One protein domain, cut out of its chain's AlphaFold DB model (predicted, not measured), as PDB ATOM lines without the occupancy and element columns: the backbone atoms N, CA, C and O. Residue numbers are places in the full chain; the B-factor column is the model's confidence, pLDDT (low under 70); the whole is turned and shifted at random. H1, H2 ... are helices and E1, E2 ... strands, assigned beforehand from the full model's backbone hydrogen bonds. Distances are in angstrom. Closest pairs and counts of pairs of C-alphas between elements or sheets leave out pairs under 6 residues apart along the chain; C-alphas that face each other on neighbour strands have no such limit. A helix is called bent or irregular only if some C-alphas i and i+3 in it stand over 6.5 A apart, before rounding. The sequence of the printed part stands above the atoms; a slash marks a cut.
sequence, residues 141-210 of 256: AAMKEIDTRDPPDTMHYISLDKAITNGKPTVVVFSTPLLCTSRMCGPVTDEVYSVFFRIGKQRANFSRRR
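What this domain is: This is residues 141 to 210 of the 256 residues of an uncharacterized protein of Gammaproteobacteria bacterium (UniProt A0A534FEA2). A short ribbon of two parallel strands, E1 and E2, has one long helix, H3, running back along one face of it, while the short helix H2 lies on the side away from H3 and the short helix H1 lies off beyond the E2 edge of the ribbon, far from H2. The loop at residues 175 to 184 makes one end of the long axis, and residues 164 to 169 lie at the other. The printed part has 70 residues, with three named helices and two named strands in the order H1, H2, E1, H3, E2; the sheet has the order E1, E2, and the class is mixed, helices and strands. The whole is compact, with a radius of gyration of the C-alphas of 11.9 A, yet elongated, spanning 35 by 23 by 17 A.

Where its parts are: H1 takes residues 141 to 146, 9.5 A from first to last C-alpha, and begins at C-alpha 141 at (-3.451, 2.949, 62.384). H2 takes residues 160 to 163, 4.9 A. E1 is residues 170 to 174, 13.1 A, beginning at C-alpha 170 at (1.060, 23.802, 49.245). H3 runs from residue 185 to 203, 24.2 A, with a kink of 62 degrees near residue 197; it is irregular, with C-alphas 198 and 201 lying 9.7 A apart. E2 is residues 205 to 209, 13.0 A, ending at C-alpha 209 at (-7.770, 14.688, 51.313).

How they stand to each other: E1 and E2 are parallel neighbours, with 15 degrees between their directions. C-alphas 172 and 207 face each other at 4.8 A. N 171 and O 205, at 2.9 A, and N 209 and O 173, at 2.8 A, are within hydrogen-bond range. E1, H3 and E2 form a strand-helix-strand unit, two parallel neighbour strands with a helix between them in the chain, and its crossover is right-handed. The closest C-alphas of H3 and E1 are those of Val 173 and Thr 189, 6.9 A apart; those of H3 and E2 are Phe 196 and Phe 206, 6.6 A apart. The closest C-alphas of H2 and E2 are those of Ala 163 and Asn 205, 6.0 A apart. H2 and H3 are apart, and H1 is apart from H2, H3 and E1; H1 and E2 are only just apart, at 8.2 A. H1 has 0 of 2 O i to N i+4 pairs within hydrogen-bond range but 3 of 3 O i to N i+3 pairs, H3 has 12 of 15 O i to N i+4 pairs, and H2 is too short for such a pair.

The domain as a whole: The C-alphas of Gly 167 and Thr 181 are the two farthest apart, at 35.6 A. The printed part has no cut. The link from H1 to H2, residues 147 to 159, is long, and the link from H3 to E2 is tight. The mean pLDDT of the printed part is 94.8, and no printed residue is under 70.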
ATOM      1  N   ALA A 141      -2.072   3.173  61.957       95.38
ATOM      2  CA  ALA A 141      -3.451   2.949  62.384       95.38
ATOM      3  C   ALA A 141      -4.335   4.172  62.096       95.38
ATOM      4  O   ALA A 141      -5.346   4.038  61.416       95.38
ATOM      5  N   ALA A 142      -3.898   5.371  62.498       95.56
ATOM      6  CA  ALA A 142      -4.642   6.602  62.236       95.56
ATOM      7  C   ALA A 142      -4.723   6.931  60.735       95.56
ATOM      8  O   ALA A 142      -5.747   7.418  60.261       95.56
ATOM      9  N   MET A 143      -3.671   6.643  59.958       95.38
ATOM     10  CA  MET A 143      -3.706   6.843  58.505       95.38
ATOM     11  C   MET A 143      -4.767   5.954  57.845       95.38
ATOM     12  O   MET A 143      -5.527   6.449  57.018       95.38
ATOM     13  N   LYS A 144      -4.898   4.687  58.259       93.62
ATOM     14  CA  LYS A 144      -5.922   3.763  57.733       93.62
ATOM     15  C   LYS A 144      -7.367   4.231  57.962       93.62
ATOM     16  O   LYS A 144      -8.256   3.791  57.242       93.62
ATOM     17  N   GLU A 145      -7.619   5.119  58.922       93.50
ATOM     18  CA  GLU A 145      -8.964   5.657  59.181       93.50
ATOM     19  C   GLU A 145      -9.366   6.772  58.204       93.50
ATOM     20  O   GLU A 145     -10.546   6.942  57.884       93.50
ATOM     21  N   ILE A 146      -8.392   7.549  57.721       93.00
ATOM     22  CA  ILE A 146      -8.632   8.748  56.901       93.00
ATOM     23  C   ILE A 146      -8.233   8.567  55.433       93.00
ATOM     24  O   ILE A 146      -8.609   9.375  54.576       93.00
ATOM     25  N   ASP A 147      -7.495   7.503  55.142       94.06
ATOM     26  CA  ASP A 147      -6.930   7.192  53.847       94.06
ATOM     27  C   ASP A 147      -7.640   6.005  53.186       94.06
ATOM     28  O   ASP A 147      -7.821   4.952  53.783       94.06
ATOM     29  N   THR A 148      -8.015   6.158  51.917       95.12
ATOM     30  CA  THR A 148      -8.546   5.062  51.099       95.12
ATOM     31  C   THR A 148      -7.502   4.497  50.133       95.12
ATOM     32  O   THR A 148      -7.878   3.892  49.138       95.12
ATOM     33  N   ARG A 149      -6.220   4.814  50.284       94.50
ATOM     34  CA  ARG A 149      -5.091   4.189  49.588       94.50
ATOM     35  C   ARG A 149      -4.587   3.044  50.457       94.50
ATOM     36  O   ARG A 149      -4.591   3.165  51.679       94.50
ATOM     37  N   ASP A 150      -4.137   1.960  49.837       93.50
ATOM     38  CA  ASP A 150      -3.571   0.822  50.560       93.50
ATOM     39  C   ASP A 150      -2.271   0.346  49.890       93.50
ATOM     40  O   ASP A 150      -2.332  -0.061  48.733       93.50
ATOM     41  N   PRO A 151      -1.104   0.429  50.559       94.12
ATOM     42  CA  PRO A 151      -0.922   1.029  51.878       94.12
ATOM     43  C   PRO A 151      -1.201   2.547  51.854       94.12
ATOM     44  O   PRO A 151      -1.035   3.185  50.801       94.12
ATOM     45  N   PRO A 152      -1.600   3.139  52.997       95.12
ATOM     46  CA  PRO A 152      -1.760   4.582  53.109       95.12
ATOM     47  C   PRO A 152      -0.494   5.338  52.704       95.12
ATOM     48  O   PRO A 152       0.620   4.881  52.976       95.12
ATOM     49  N   ASP A 153      -0.652   6.500  52.071       94.31
ATOM     50  CA  ASP A 153       0.488   7.399  51.861       94.31
ATOM     51  C   ASP A 153       0.728   8.297  53.072       94.31
ATOM     52  O   ASP A 153      -0.082   8.403  53.992       94.31
ATOM     53  N   THR A 154       1.883   8.952  53.074       94.81
ATOM     54  CA  THR A 154       2.321   9.765  54.205       94.81
ATOM     55  C   THR A 154       1.915  11.233  54.094       94.81
ATOM     56  O   THR A 154       2.318  12.017  54.945       94.81
ATOM     57  N   MET A 155       1.087  11.645  53.123       96.25
ATOM     58  CA  MET A 155       0.696  13.052  52.906       96.25
ATOM     59  C   MET A 155      -0.426  13.537  53.854       96.25
ATOM     60  O   MET A 155      -1.236  14.392  53.491       96.25
ATOM     61  N   HIS A 156      -0.458  13.026  55.093       96.38
ATOM     62  CA  HIS A 156      -1.419  13.383  56.156       96.38
ATOM     63  C   HIS A 156      -0.762  14.044  57.379       96.38
ATOM     64  O   HIS A 156      -1.374  14.150  58.439       96.38
ATOM     65  N   TYR A 157       0.483  14.507  57.253       96.12
ATOM     66  CA  TYR A 157       1.284  15.024  58.373       96.12
ATOM     67  C   TYR A 157       0.970  16.472  58.788       96.12
ATOM     68  O   TYR A 157       1.480  16.946  59.802       96.12
ATOM     69  N   ILE A 158       0.183  17.208  58.002       96.56
ATOM     70  CA  ILE A 158      -0.113  18.626  58.233       96.56
ATOM     71  C   ILE A 158      -1.575  18.919  57.917       96.56
ATOM     72  O   ILE A 158      -2.132  18.347  56.985       96.56
ATOM     73  N   SER A 159      -2.209  19.793  58.702       96.44
ATOM     74  CA  SER A 159      -3.581  20.252  58.456       96.44
ATOM     75  C   SER A 159      -3.590  21.372  57.408       96.44
ATOM     76  O   SER A 159      -2.628  22.135  57.329       96.44
ATOM     77  N   LEU A 160      -4.642  21.471  56.590       95.69
ATOM     78  CA  LEU A 160      -4.692  22.400  55.459       95.69
ATOM     79  C   LEU A 160      -4.604  23.867  55.900       95.69
ATOM     80  O   LEU A 160      -3.818  24.611  55.320       95.69
ATOM     81  N   ASP A 161      -5.333  24.255  56.947       96.69
ATOM     82  CA  ASP A 161      -5.241  25.578  57.580       96.69
ATOM     83  C   ASP A 161      -3.806  25.955  57.960       96.69
ATOM     84  O   ASP A 161      -3.393  27.083  57.726       96.69
ATOM     85  N   LYS A 162      -3.018  25.004  58.476       97.56
ATOM     86  CA  LYS A 162      -1.600  25.221  58.803       97.56
ATOM     87  C   LYS A 162      -0.704  25.232  57.567       97.56
ATOM     88  O   LYS A 162       0.266  25.984  57.523       97.56
ATOM     89  N   ALA A 163      -0.987  24.379  56.584       96.88
ATOM     90  CA  ALA A 163      -0.184  24.266  55.372       96.88
ATOM     91  C   ALA A 163      -0.224  25.564  54.555       96.88
ATOM     92  O   ALA A 163       0.817  26.071  54.151       96.88
ATOM     93  N   ILE A 164      -1.405  26.155  54.369       96.00
ATOM     94  CA  ILE A 164      -1.548  27.346  53.519       96.00
ATOM     95  C   ILE A 164      -1.109  28.654  54.194       96.00
ATOM     96  O   ILE A 164      -1.027  29.676  53.520       96.00
ATOM     97  N   THR A 165      -0.826  28.648  55.503       95.50
ATOM     98  CA  THR A 165      -0.404  29.848  56.250       95.50
ATOM     99  C   THR A 165       1.062  29.828  56.677       95.50
ATOM    100  O   THR A 165       1.527  30.803  57.257       95.50
ATOM    101  N   ASN A 166       1.810  28.750  56.423       95.38
ATOM    102  CA  ASN A 166       3.196  28.609  56.895       95.38
ATOM    103  C   ASN A 166       4.265  29.145  55.922       95.38
ATOM    104  O   ASN A 166       5.454  28.912  56.131       95.38
ATOM    105  N   GLY A 167       3.849  29.821  54.847       94.50
ATOM    106  CA  GLY A 167       4.740  30.436  53.858       94.50
ATOM    107  C   GLY A 167       5.318  29.486  52.804       94.50
ATOM    108  O   GLY A 167       5.989  29.954  51.888       94.50
ATOM    109  N   LYS A 168       5.057  28.171  52.874       96.50
ATOM    110  CA  LYS A 168       5.501  27.218  51.843       96.50
ATOM    111  C   LYS A 168       4.435  27.018  50.759       96.50
ATOM    112  O   LYS A 168       3.240  26.995  51.076       96.50
ATOM    113  N   PRO A 169       4.836  26.764  49.497       97.12
ATOM    114  CA  PRO A 169       3.922  26.243  48.487       97.12
ATOM    115  C   PRO A 169       3.193  25.005  49.016       97.12
ATOM    116  O   PRO A 169       3.803  24.153  49.665       97.12
ATOM    117  N   THR A 170       1.892  24.905  48.753       97.06
ATOM    118  CA  THR A 170       1.060  23.802  49.245       97.06
ATOM    119  C   THR A 170       0.377  23.107  48.079       97.06
ATOM    120  O   THR A 170      -0.359  23.735  47.324       97.06
ATOM    121  N   VAL A 171       0.603  21.801  47.962       96.81
ATOM    122  CA  VAL A 171      -0.084  20.921  47.014       96.81
ATOM    123  C   VAL A 171      -1.143  20.136  47.774       96.81
ATOM    124  O   VAL A 171      -0.837  19.434  48.742       96.81
ATOM    125  N   VAL A 172      -2.394  20.249  47.327       95.06
ATOM    126  CA  VAL A 172      -3.516  19.479  47.869       95.06
ATOM    127  C   VAL A 172      -4.079  18.590  46.775       95.06
ATOM    128  O   VAL A 172      -4.426  19.079  45.703       95.06
ATOM    129  N   VAL A 173      -4.200  17.296  47.053       94.81
ATOM    130  CA  VAL A 173      -4.853  16.337  46.157       94.81
ATOM    131  C   VAL A 173      -6.116  15.799  46.821       94.81
ATOM    132  O   VAL A 173      -6.083  15.323  47.955       94.81
ATOM    133  N   PHE A 174      -7.245  15.900  46.121       92.88
ATOM    134  CA  PHE A 174      -8.522  15.346  46.561       92.88
ATOM    135  C   PHE A 174      -8.781  14.048  45.813       92.88
ATOM    136  O   PHE A 174      -9.120  14.065  44.631       92.88
ATOM    137  N   SER A 175      -8.591  12.912  46.476       94.06
ATOM    138  CA  SER A 175      -8.663  11.623  45.795       94.06
ATOM    139  C   SER A 175      -9.003  10.489  46.755       94.06
ATOM    140  O   SER A 175      -8.686  10.517  47.948       94.06
ATOM    141  N   THR A 176      -9.664   9.467  46.211       94.94
ATOM    142  CA  THR A 176      -9.969   8.220  46.919       94.94
ATOM    143  C   THR A 176      -9.459   7.023  46.116       94.94
ATOM    144  O   THR A 176     -10.241   6.447  45.353       94.94
ATOM    145  N   PRO A 177      -8.162   6.667  46.225       94.62
ATOM    146  CA  PRO A 177      -7.517   5.692  45.342       94.62
ATOM    147  C   PRO A 177      -8.255   4.356  45.188       94.62
ATOM    148  O   PRO A 177      -8.473   3.943  44.055       94.62
ATOM    149  N   LEU A 178      -8.729   3.734  46.276       95.06
ATOM    150  CA  LEU A 178      -9.484   2.472  46.203       95.06
ATOM    151  C   LEU A 178     -10.947   2.612  45.761       95.06
ATOM    152  O   LEU A 178     -11.561   1.612  45.402       95.06
ATOM    153  N   LEU A 179     -11.541   3.807  45.822       93.81
ATOM    154  CA  LEU A 179     -13.004   3.951  45.734       93.81
ATOM    155  C   LEU A 179     -13.500   4.599  44.444       93.81
ATOM    156  O   LEU A 179     -14.699   4.568  44.176       93.81
ATOM    157  N   CYS A 180     -12.628   5.244  43.667       92.00
ATOM    158  CA  CYS A 180     -13.107   6.001  42.519       92.00
ATOM    159  C   CYS A 180     -13.272   5.134  41.269       92.00
ATOM    160  O   CYS A 180     -12.354   4.448  40.821       92.00
ATOM    161  N   THR A 181     -14.461   5.212  40.676       91.44
ATOM    162  CA  THR A 181     -14.886   4.380  39.542       91.44
ATOM    163  C   THR A 181     -14.044   4.588  38.288       91.44
ATOM    164  O   THR A 181     -13.853   3.652  37.520       91.44
ATOM    165  N   SER A 182     -13.499   5.792  38.094       89.56
ATOM    166  CA  SER A 182     -12.623   6.109  36.963       89.56
ATOM    167  C   SER A 182     -11.263   5.417  37.035       89.56
ATOM    168  O   SER A 182     -10.562   5.377  36.028       89.56
ATOM    169  N   ARG A 183     -10.859   4.912  38.213       93.44
ATOM    170  CA  ARG A 183      -9.542   4.294  38.452       93.44
ATOM    171  C   ARG A 183      -8.361   5.244  38.172       93.44
ATOM    172  O   ARG A 183      -7.232   4.807  37.974       93.44
ATOM    173  N   MET A 184      -8.616   6.556  38.160       92.06
ATOM    174  CA  MET A 184      -7.598   7.600  37.952       92.06
ATOM    175  C   MET A 184      -7.062   8.187  39.262       92.06
ATOM    176  O   MET A 184      -6.004   8.808  39.277       92.06
ATOM    177  N   CYS A 185      -7.763   7.983  40.378       94.25
ATOM    178  CA  CYS A 185      -7.393   8.573  41.665       94.25
ATOM    179  C   CYS A 185      -6.100   7.997  42.232       94.25
ATOM    180  O   CYS A 185      -5.356   8.746  42.859       94.25
ATOM    181  N   GLY A 186      -5.838   6.703  42.016       94.00
ATOM    182  CA  GLY A 186      -4.552   6.078  42.331       94.00
ATOM    183  C   GLY A 186      -3.417   6.736  41.547       94.00
ATOM    184  O   GLY A 186      -2.629   7.444  42.166       94.00
ATOM    185  N   PRO A 187      -3.409   6.645  40.200       93.50
ATOM    186  CA  PRO A 187      -2.367   7.249  39.367       93.50
ATOM    187  C   PRO A 187      -2.092   8.730  39.660       93.50
ATOM    188  O   PRO A 187      -0.945   9.119  39.838       93.50
ATOM    189  N   VAL A 188      -3.130   9.566  39.795       93.31
ATOM    190  CA  VAL A 188      -2.947  10.995  40.121       93.31
ATOM    191  C   VAL A 188      -2.324  11.187  41.508       93.31
ATOM    192  O   VAL A 188      -1.487  12.070  41.692       93.31
ATOM    193  N   THR A 189      -2.714  10.369  42.488       95.38
ATOM    194  CA  THR A 189      -2.104  10.403  43.825       95.38
ATOM    195  C   THR A 189      -0.640   9.998  43.762       95.38
ATOM    196  O   THR A 189       0.182  10.654  44.393       95.38
ATOM    197  N   ASP A 190      -0.310   8.972  42.981       95.31
ATOM    198  CA  ASP A 190       1.054   8.476  42.828       95.31
ATOM    199  C   ASP A 190       1.965   9.525  42.174       95.31
ATOM    200  O   ASP A 190       3.064   9.754  42.673       95.31
ATOM    201  N   GLU A 191       1.510  10.249  41.144       95.31
ATOM    202  CA  GLU A 191       2.293  11.354  40.560       95.31
ATOM    203  C   GLU A 191       2.610  12.433  41.606       95.31
ATOM    204  O   GLU A 191       3.758  12.856  41.759       95.31
ATOM    205  N   VAL A 192       1.606  12.854  42.384       96.38
ATOM    206  CA  VAL A 192       1.800  13.849  43.451       96.38
ATOM    207  C   VAL A 192       2.726  13.309  44.544       96.38
ATOM    208  O   VAL A 192       3.594  14.034  45.036       96.38
ATOM    209  N   TYR A 193       2.582  12.033  44.902       95.88
ATOM    210  CA  TYR A 193       3.395  11.389  45.926       95.88
ATOM    211  C   TYR A 193       4.853  11.217  45.479       95.88
ATOM    212  O   TYR A 193       5.769  11.425  46.273       95.88
ATOM    213  N   SER A 194       5.092  10.954  44.192       95.94
ATOM    214  CA  SER A 194       6.428  10.943  43.588       95.94
ATOM    215  C   SER A 194       7.115  12.299  43.713       95.94
ATOM    216  O   SER A 194       8.260  12.387  44.172       95.94
ATOM    217  N   VAL A 195       6.396  13.386  43.410       96.00
ATOM    218  CA  VAL A 195       6.922  14.741  43.608       96.00
ATOM    219  C   VAL A 195       7.233  14.989  45.085       96.00
ATOM    220  O   VAL A 195       8.305  15.518  45.382       96.00
ATOM    221  N   PHE A 196       6.359  14.570  46.006       96.19
ATOM    222  CA  PHE A 196       6.610  14.678  47.444       96.19
ATOM    223  C   PHE A 196       7.893  13.956  47.868       96.19
ATOM    224  O   PHE A 196       8.712  14.563  48.558       96.19
ATOM    225  N   PHE A 197       8.114  12.716  47.425       94.00
ATOM    226  CA  PHE A 197       9.354  11.986  47.711       94.00
ATOM    227  C   PHE A 197      10.593  12.691  47.157       94.00
ATOM    228  O   PHE A 197      11.629  12.713  47.817       94.00
ATOM    229  N   ARG A 198      10.488  13.296  45.970       94.75
ATOM    230  CA  ARG A 198      11.610  13.985  45.325       94.75
ATOM    231  C   ARG A 198      11.969  15.312  45.992       94.75
ATOM    232  O   ARG A 198      13.150  15.630  46.096       94.75
ATOM    233  N   ILE A 199      10.982  16.121  46.389       95.62
ATOM    234  CA  ILE A 199      11.239  17.487  46.894       95.62
ATOM    235  C   ILE A 199      11.185  17.602  48.421       95.62
ATOM    236  O   ILE A 199      11.821  18.490  48.992       95.62
ATOM    237  N   GLY A 200      10.435  16.715  49.077       93.88
ATOM    238  CA  GLY A 200      10.286  16.627  50.524       93.88
ATOM    239  C   GLY A 200       9.489  17.764  51.179       93.88
ATOM    240  O   GLY A 200       9.319  18.862  50.646       93.88
ATOM    241  N   LYS A 201       9.071  17.518  52.430       93.38
ATOM    242  CA  LYS A 201       8.310  18.459  53.285       93.38
ATOM    243  C   LYS A 201       9.027  19.783  53.593       93.38
ATOM    244  O   LYS A 201       8.439  20.717  54.141       93.38
ATOM    245  N   GLN A 202      10.328  19.862  53.309       93.00
ATOM    246  CA  GLN A 202      11.097  21.075  53.561       93.00
ATOM    247  C   GLN A 202      10.822  22.156  52.515       93.00
ATOM    248  O   GLN A 202      10.775  23.324  52.894       93.00
ATOM    249  N   ARG A 203      10.554  21.775  51.258       96.69
ATOM    250  CA  ARG A 203      10.361  22.712  50.139       96.69
ATOM    251  C   ARG A 203       8.899  23.062  49.860       96.69
ATOM    252  O   ARG A 203       8.623  24.181  49.448       96.69
ATOM    253  N   ALA A 204       7.973  22.135  50.094       97.75
ATOM    254  CA  ALA A 204       6.539  22.363  49.933       97.75
ATOM    255  C   ALA A 204       5.733  21.477  50.892       97.75
ATOM    256  O   ALA A 204       6.199  20.413  51.308       97.75
ATOM    257  N   ASN A 205       4.516  21.906  51.222       97.75
ATOM    258  CA  ASN A 205       3.552  21.075  51.931       97.75
ATOM    259  C   ASN A 205       2.808  20.186  50.930       97.75
ATOM    260  O   ASN A 205       2.382  20.652  49.873       97.75
ATOM    261  N   PHE A 206       2.594  18.929  51.301       97.25
ATOM    262  CA  PHE A 206       1.793  17.979  50.538       97.25
ATOM    263  C   PHE A 206       0.699  17.431  51.424       97.25
ATOM    264  O   PHE A 206       0.954  17.009  52.553       97.25
ATOM    265  N   SER A 207      -0.519  17.468  50.903       94.56
ATOM    266  CA  SER A 207      -1.702  17.105  51.651       94.56
ATOM    267  C   SER A 207      -2.667  16.331  50.767       94.56
ATOM    268  O   SER A 207      -3.180  16.881  49.794       94.56
ATOM    269  N   ARG A 208      -2.962  15.072  51.104       95.00
ATOM    270  CA  ARG A 208      -4.073  14.365  50.461       95.00
ATOM    271  C   ARG A 208      -5.319  14.404  51.324       95.00
ATOM    272  O   ARG A 208      -5.271  14.253  52.541       95.00
ATOM    273  N   ARG A 209      -6.462  14.608  50.674       92.69
ATOM    274  CA  ARG A 209      -7.770  14.688  51.313       92.69
ATOM    275  C   ARG A 209      -8.761  13.773  50.624       92.69
ATOM    276  O   ARG A 209      -8.895  13.767  49.403       92.69
ATOM    277  N   ARG A 210      -9.521  13.042  51.432       86.44
ATOM    278  CA  ARG A 210     -10.754  12.420  50.972       86.44
ATOM    279  C   ARG A 210     -11.792  13.529  50.732       86.44
ATOM    280  O   ARG A 210     -11.979  14.356  51.627       86.44
TER     281      ARG A 210